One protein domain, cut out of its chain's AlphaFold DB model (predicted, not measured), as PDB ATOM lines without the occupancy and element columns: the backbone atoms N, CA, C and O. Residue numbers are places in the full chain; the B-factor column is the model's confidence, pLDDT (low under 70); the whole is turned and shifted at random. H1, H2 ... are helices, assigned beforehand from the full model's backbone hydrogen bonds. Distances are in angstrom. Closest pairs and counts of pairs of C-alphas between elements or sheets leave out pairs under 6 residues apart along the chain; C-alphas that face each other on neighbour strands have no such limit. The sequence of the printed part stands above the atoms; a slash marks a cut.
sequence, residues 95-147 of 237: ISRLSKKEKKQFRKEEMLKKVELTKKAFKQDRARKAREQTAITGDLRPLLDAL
ATOM      1  N   ILE A  95     130.855 139.569 188.580       82.94
ATOM      2  CA  ILE A  95     131.454 140.762 187.970       82.94
ATOM      3  C   ILE A  95     132.750 141.164 188.679       82.94
ATOM      4  O   ILE A  95     133.673 141.617 188.009       82.94
ATOM      5  N   SER A  96     132.867 141.025 190.007       83.56
ATOM      6  CA  SER A  96     134.084 141.435 190.724       83.56
ATOM      7  C   SER A  96     135.312 140.612 190.331       83.56
ATOM      8  O   SER A  96     136.397 141.188 190.241       83.56
ATOM      9  N   ARG A  97     135.122 139.320 190.029       88.00
ATOM     10  CA  ARG A  97     136.175 138.373 189.623       88.00
ATOM     11  C   ARG A  97     136.680 138.565 188.184       88.00
ATOM     12  O   ARG A  97     137.743 138.057 187.861       88.00
ATOM     13  N   LEU A  98     135.961 139.320 187.349       87.69
ATOM     14  CA  LEU A  98     136.335 139.568 185.951       87.69
ATOM     15  C   LEU A  98     137.495 140.566 185.800       87.69
ATOM     16  O   LEU A  98     137.647 141.513 186.589       87.69
ATOM     17  N   SER A  99     138.267 140.418 184.724       92.62
ATOM     18  CA  SER A  99     139.325 141.361 184.344       92.62
ATOM     19  C   SER A  99     138.752 142.725 183.907       92.62
ATOM     20  O   SER A  99     137.561 142.873 183.617       92.62
ATOM     21  N   LYS A 100     139.583 143.782 183.847       92.31
ATOM     22  CA  LYS A 100     139.132 145.128 183.410       92.31
ATOM     23  C   LYS A 100     138.528 145.106 181.995       92.31
ATOM     24  O   LYS A 100     137.562 145.828 181.737       92.31
ATOM     25  N   LYS A 101     139.075 144.275 181.097       93.44
ATOM     26  CA  LYS A 101     138.597 144.118 179.713       93.44
ATOM     27  C   LYS A 101     137.221 143.441 179.679       93.44
ATOM     28  O   LYS A 101     136.296 143.990 179.082       93.44
ATOM     29  N   GLU A 102     137.057 142.342 180.409       91.75
ATOM     30  CA  GLU A 102     135.780 141.621 180.539       91.75
ATOM     31  C   GLU A 102     134.694 142.476 181.201       91.75
ATOM     32  O   GLU A 102     133.561 142.518 180.731       91.75
ATOM     33  N   LYS A 103     135.029 143.251 182.243       91.94
ATOM     34  CA  LYS A 103     134.087 144.191 182.881       91.94
ATOM     35  C   LYS A 103     133.556 145.230 181.890       91.94
ATOM     36  O   LYS A 103     132.378 145.588 181.946       91.94
ATOM     37  N   LYS A 104     134.405 145.727 180.983       92.56
ATOM     38  CA  LYS A 104     134.004 146.677 179.932       92.56
ATOM     39  C   LYS A 104     133.075 146.014 178.908       92.56
ATOM     40  O   LYS A 104     132.068 146.620 178.542       92.56
ATOM     41  N   GLN A 105     133.372 144.782 178.491       93.06
ATOM     42  CA  GLN A 105     132.514 143.999 177.593       93.06
ATOM     43  C   GLN A 105     131.159 143.690 178.237       93.06
ATOM     44  O   GLN A 105     130.130 144.006 177.648       93.06
ATOM     45  N   PHE A 106     131.147 143.234 179.491       92.38
ATOM     46  CA  PHE A 106     129.928 142.954 180.247       92.38
ATOM     47  C   PHE A 106     128.993 144.168 180.324       92.38
ATOM     48  O   PHE A 106     127.792 144.049 180.093       92.38
ATOM     49  N   ARG A 107     129.534 145.366 180.596       92.81
ATOM     50  CA  ARG A 107     128.741 146.610 180.611       92.81
ATOM     51  C   ARG A 107     128.167 146.939 179.233       92.81
ATOM     52  O   ARG A 107     127.005 147.330 179.143       92.81
ATOM     53  N   LYS A 108     128.965 146.780 178.171       95.88
ATOM     54  CA  LYS A 108     128.525 147.002 176.785       95.88
ATOM     55  C   LYS A 108     127.406 146.033 176.408       95.88
ATOM     56  O   LYS A 108     126.390 146.470 175.882       95.88
ATOM     57  N   GLU A 109     127.566 144.751 176.711       94.50
ATOM     58  CA  GLU A 109     126.560 143.718 176.458       94.50
ATOM     59  C   GLU A 109     125.297 143.930 177.281       94.50
ATOM     60  O   GLU A 109     124.200 143.787 176.760       94.50
ATOM     61  N   GLU A 110     125.413 144.300 178.555       93.94
ATOM     62  CA  GLU A 110     124.253 144.617 179.384       93.94
ATOM     63  C   GLU A 110     123.477 145.812 178.822       93.94
ATOM     64  O   GLU A 110     122.245 145.786 178.764       93.94
ATOM     65  N   MET A 111     124.184 146.858 178.397       96.06
ATOM     66  CA  MET A 111     123.564 148.009 177.751       96.06
ATOM     67  C   MET A 111     122.897 147.605 176.431       96.06
ATOM     68  O   MET A 111     121.752 147.984 176.192       96.06
ATOM     69  N   LEU A 112     123.564 146.790 175.610       97.19
ATOM     70  CA  LEU A 112     123.009 146.275 174.360       97.19
ATOM     71  C   LEU A 112     121.746 145.441 174.615       97.19
ATOM     72  O   LEU A 112     120.719 145.696 173.996       97.19
ATOM     73  N   LYS A 113     121.775 144.537 175.601       96.44
ATOM     74  CA  LYS A 113     120.622 143.733 176.036       96.44
ATOM     75  C   LYS A 113     119.447 144.623 176.447       96.44
ATOM     76  O   LYS A 113     118.321 144.366 176.035       96.44
ATOM     77  N   LYS A 114     119.683 145.708 177.196       96.75
ATOM     78  CA  LYS A 114     118.630 146.682 177.556       96.75
ATOM     79  C   LYS A 114     118.030 147.358 176.316       96.75
ATOM     80  O   LYS A 114     116.809 147.481 176.206       96.75
ATOM     81  N   VAL A 115     118.865 147.753 175.356       97.25
ATOM     82  CA  VAL A 115     118.409 148.337 174.083       97.25
ATOM     83  C   VAL A 115     117.631 147.317 173.242       97.25
ATOM     84  O   VAL A 115     116.618 147.650 172.635       97.25
ATOM     85  N   GLU A 116     118.051 146.059 173.207       96.88
ATOM     86  CA  GLU A 116     117.334 145.002 172.495       96.88
ATOM     87  C   GLU A 116     115.973 144.702 173.121       96.88
ATOM     88  O   GLU A 116     114.993 144.556 172.393       96.88
ATOM     89  N   LEU A 117     115.890 144.652 174.453       96.94
ATOM     90  CA  LEU A 117     114.630 144.446 175.170       96.94
ATOM     91  C   LEU A 117     113.635 145.574 174.891       96.94
ATOM     92  O   LEU A 117     112.486 145.297 174.555       96.94
ATOM     93  N   THR A 118     114.078 146.832 174.939       96.44
ATOM     94  CA  THR A 118     113.212 147.977 174.603       96.44
ATOM     95  C   THR A 118     112.759 147.930 173.144       96.44
ATOM     96  O   THR A 118     111.570 148.072 172.869       96.44
ATOM     97  N   LYS A 119     113.657 147.629 172.195       97.31
ATOM     98  CA  LYS A 119     113.288 147.430 170.781       97.31
ATOM     99  C   LYS A 119     112.273 146.300 170.594       97.31
ATOM    100  O   LYS A 119     111.359 146.441 169.785       97.31
ATOM    101  N   LYS A 120     112.430 145.179 171.306       97.00
ATOM    102  CA  LYS A 120     111.480 144.055 171.275       97.00
ATOM    103  C   LYS A 120     110.114 144.479 171.814       97.00
ATOM    104  O   LYS A 120     109.125 144.230 171.132       97.00
ATOM    105  N   ALA A 121     110.072 145.189 172.942       95.75
ATOM    106  CA  ALA A 121     108.835 145.725 173.510       95.75
ATOM    107  C   ALA A 121     108.122 146.675 172.530       95.75
ATOM    108  O   ALA A 121     106.966 146.450 172.191       95.75
ATOM    109  N   PHE A 122     108.831 147.647 171.942       97.00
ATOM    110  CA  PHE A 122     108.245 148.552 170.943       97.00
ATOM    111  C   PHE A 122     107.706 147.823 169.703       97.00
ATOM    112  O   PHE A 122     106.665 148.199 169.160       97.00
ATOM    113  N   LYS A 123     108.400 146.776 169.235       96.50
ATOM    114  CA  LYS A 123     107.915 145.937 168.128       96.50
ATOM    115  C   LYS A 123     106.640 145.185 168.515       96.50
ATOM    116  O   LYS A 123     105.716 145.131 167.707       96.50
ATOM    117  N   GLN A 124     106.588 144.628 169.725       94.00
ATOM    118  CA  GLN A 124     105.407 143.938 170.243       94.00
ATOM    119  C   GLN A 124     104.223 144.895 170.399       94.00
ATOM    120  O   GLN A 124     103.141 144.566 169.927       94.00
ATOM    121  N   ASP A 125     104.434 146.101 170.926       94.38
ATOM    122  CA  ASP A 125     103.386 147.120 171.063       94.38
ATOM    123  C   ASP A 125     102.842 147.579 169.711       94.38
ATOM    124  O   ASP A 125     101.632 147.725 169.532       94.38
ATOM    125  N   ARG A 126     103.720 147.787 168.722       95.81
ATOM    126  CA  ARG A 126     103.290 148.128 167.359       95.81
ATOM    127  C   ARG A 126     102.468 146.998 166.739       95.81
ATOM    128  O   ARG A 126     101.448 147.271 166.111       95.81
ATOM    129  N   ALA A 127     102.901 145.750 166.912       94.19
ATOM    130  CA  ALA A 127     102.172 144.584 166.422       94.19
ATOM    131  C   ALA A 127     100.824 144.415 167.137       94.19
ATOM    132  O   ALA A 127      99.825 144.144 166.480       94.19
ATOM    133  N   ARG A 128     100.780 144.632 168.456       93.31
ATOM    134  CA  ARG A 128      99.557 144.624 169.261       93.31
ATOM    135  C   ARG A 128      98.565 145.662 168.752       93.31
ATOM    136  O   ARG A 128      97.459 145.291 168.389       93.31
ATOM    137  N   LYS A 129      98.988 146.923 168.597       94.00
ATOM    138  CA  LYS A 129      98.140 147.984 168.030       94.00
ATOM    139  C   LYS A 129      97.594 147.596 166.657       94.00
ATOM    140  O   LYS A 129      96.418 147.795 166.406       94.00
ATOM    141  N   ALA A 130      98.411 147.008 165.781       93.25
ATOM    142  CA  ALA A 130      97.944 146.557 164.468       93.25
ATOM    143  C   ALA A 130      96.881 145.442 164.554       93.25
ATOM    144  O   ALA A 130      95.925 145.465 163.786       93.25
ATOM    145  N   ARG A 131      97.016 144.494 165.493       93.69
ATOM    146  CA  ARG A 131      96.020 143.431 165.727       93.69
ATOM    147  C   ARG A 131      94.739 143.971 166.358       93.69
ATOM    148  O   ARG A 131      93.656 143.584 165.942       93.69
ATOM    149  N   GLU A 132      94.852 144.903 167.303       91.88
ATOM    150  CA  GLU A 132      93.704 145.570 167.932       91.88
ATOM    151  C   GLU A 132      92.841 146.321 166.909       91.88
ATOM    152  O   GLU A 132      91.627 146.372 167.061       91.88
ATOM    153  N   GLN A 133      93.442 146.851 165.835       92.19
ATOM    154  CA  GLN A 133      92.711 147.507 164.744       92.19
ATOM    155  C   GLN A 133      91.996 146.530 163.790       92.19
ATOM    156  O   GLN A 133      91.368 146.971 162.827       92.19
ATOM    157  N   THR A 134      92.074 145.210 164.003       91.19
ATOM    158  CA  THR A 134      91.295 144.264 163.193       91.19
ATOM    159  C   THR A 134      89.808 144.405 163.532       91.19
ATOM    160  O   THR A 134      89.373 144.095 164.637       91.19
ATOM    161  N   ALA A 135      89.025 144.901 162.569       82.81
ATOM    162  CA  ALA A 135      87.681 145.442 162.803       82.81
ATOM    163  C   ALA A 135      86.671 144.461 163.423       82.81
ATOM    164  O   ALA A 135      85.731 144.893 164.082       82.81
ATOM    165  N   ILE A 136      86.839 143.156 163.194       84.38
ATOM    166  CA  ILE A 136      85.878 142.135 163.636       84.38
ATOM    167  C   ILE A 136      86.348 141.438 164.920       84.38
ATOM    168  O   ILE A 136      85.534 141.126 165.781       84.38
ATOM    169  N   THR A 137      87.648 141.179 165.058       88.69
ATOM    170  CA  THR A 137      88.184 140.255 166.073       88.69
ATOM    171  C   THR A 137      89.061 140.915 167.137       88.69
ATOM    172  O   THR A 137      89.215 140.342 168.211       88.69
ATOM    173  N   GLY A 138      89.646 142.090 166.878       92.00
ATOM    174  CA  GLY A 138      90.632 142.705 167.775       92.00
ATOM    175  C   GLY A 138      91.908 141.860 167.968       92.00
ATOM    176  O   GLY A 138      92.298 141.077 167.100       92.00
ATOM    177  N   ASP A 139      92.596 142.016 169.108       93.81
ATOM    178  CA  ASP A 139      93.811 141.241 169.412       93.81
ATOM    179  C   ASP A 139      93.494 139.891 170.070       93.81
ATOM    180  O   ASP A 139      93.110 139.817 171.234       93.81
ATOM    181  N   LEU A 140      93.721 138.806 169.325       91.94
ATOM    182  CA  LEU A 140      93.539 137.429 169.795       91.94
ATOM    183  C   LEU A 140      94.774 136.854 170.504       91.94
ATOM    184  O   LEU A 140      94.717 135.749 171.045       91.94
ATOM    185  N   ARG A 141      95.912 137.560 170.511       91.81
ATOM    186  CA  ARG A 141      97.150 137.038 171.103       91.81
ATOM    187  C   ARG A 141      97.045 136.706 172.598       91.81
ATOM    188  O   ARG A 141      97.571 135.657 172.967       91.81
ATOM    189  N   PRO A 142      96.354 137.497 173.438       91.81
ATOM    190  CA  PRO A 142      96.184 137.166 174.851       91.81
ATOM    191  C   PRO A 142      95.504 135.810 175.076       91.81
ATOM    192  O   PRO A 142      95.845 135.112 176.024       91.81
ATOM    193  N   LEU A 143      94.587 135.407 174.185       90.25
ATOM    194  CA  LEU A 143      93.915 134.106 174.271       90.25
ATOM    195  C   LEU A 143      94.881 132.951 174.003       90.25
ATOM    196  O   LEU A 143      94.781 131.910 174.641       90.25
ATOM    197  N   LEU A 144      95.824 133.141 173.077       89.50
ATOM    198  CA  LEU A 144      96.844 132.142 172.765       89.50
ATOM    199  C   LEU A 144      97.902 132.046 173.865       89.50
ATOM    200  O   LEU A 144      98.314 130.944 174.207       89.50
ATOM    201  N   ASP A 145      98.330 133.180 174.421       89.50
ATOM    202  CA  ASP A 145      99.344 133.207 175.481       89.50
ATOM    203  C   ASP A 145      98.790 132.685 176.828       89.50
ATOM    204  O   ASP A 145      99.561 132.239 177.673       89.50
ATOM    205  N   ALA A 146      97.464 132.693 177.025       89.69
ATOM    206  CA  ALA A 146      96.800 132.085 178.183       89.69
ATOM    207  C   ALA A 146      96.718 130.546 178.116       89.69
ATOM    208  O   ALA A 146      96.333 129.910 179.101       89.69
ATOM    209  N   LEU A 147      97.048 129.935 176.974       91.06
ATOM    210  CA  LEU A 147      97.084 128.481 176.852       91.06
ATOM    211  C   LEU A 147      98.347 127.914 177.519       91.06
ATOM    212  O   LEU A 147      99.426 128.498 177.391       91.06
TER     213      LEU A 147
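What this domain is: This is residues 95 to 147 of the 237 residues of an uncharacterized protein of Anopheles dirus (UniProt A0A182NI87). One long, straight helix, H1, makes the length of a rod; residues 95 to 99 fold back at its beginning, and beyond its other end the backbone turns back like a hook to the very short helix H2. The middle of H1, residues 108 to 126, stands free. The printed part has 53 residues with two named helices, H1 then H2, and no named strand; the class is all helix. It is extended, with a radius of gyration of the C-alphas of 18.6 A and spans of 57 by 22 by 8 A.

Where its parts are: H1 runs from Lys 100, C-alpha at (139.132, 145.128, 183.410), to Glu 132, 48.0 A from first to last C-alpha. H2, residues 141 to 145, measures 6.2 A and ends at Asp 145, C-alpha at (99.344, 133.207, 175.481).

How they stand to each other: H1 and H2 are only just apart, their closest C-alphas 8.2 A from each other. In H1 and H2 every O i to N i+4 pair is within hydrogen-bond range.

The domain as a whole: The two C-alphas farthest apart, those of Ser 99 and Ile 136, are 57.3 A apart. The link from H1 to H2, eight residues, is short. The printed part has no cut, and no printed residue is under 70 in pLDDT.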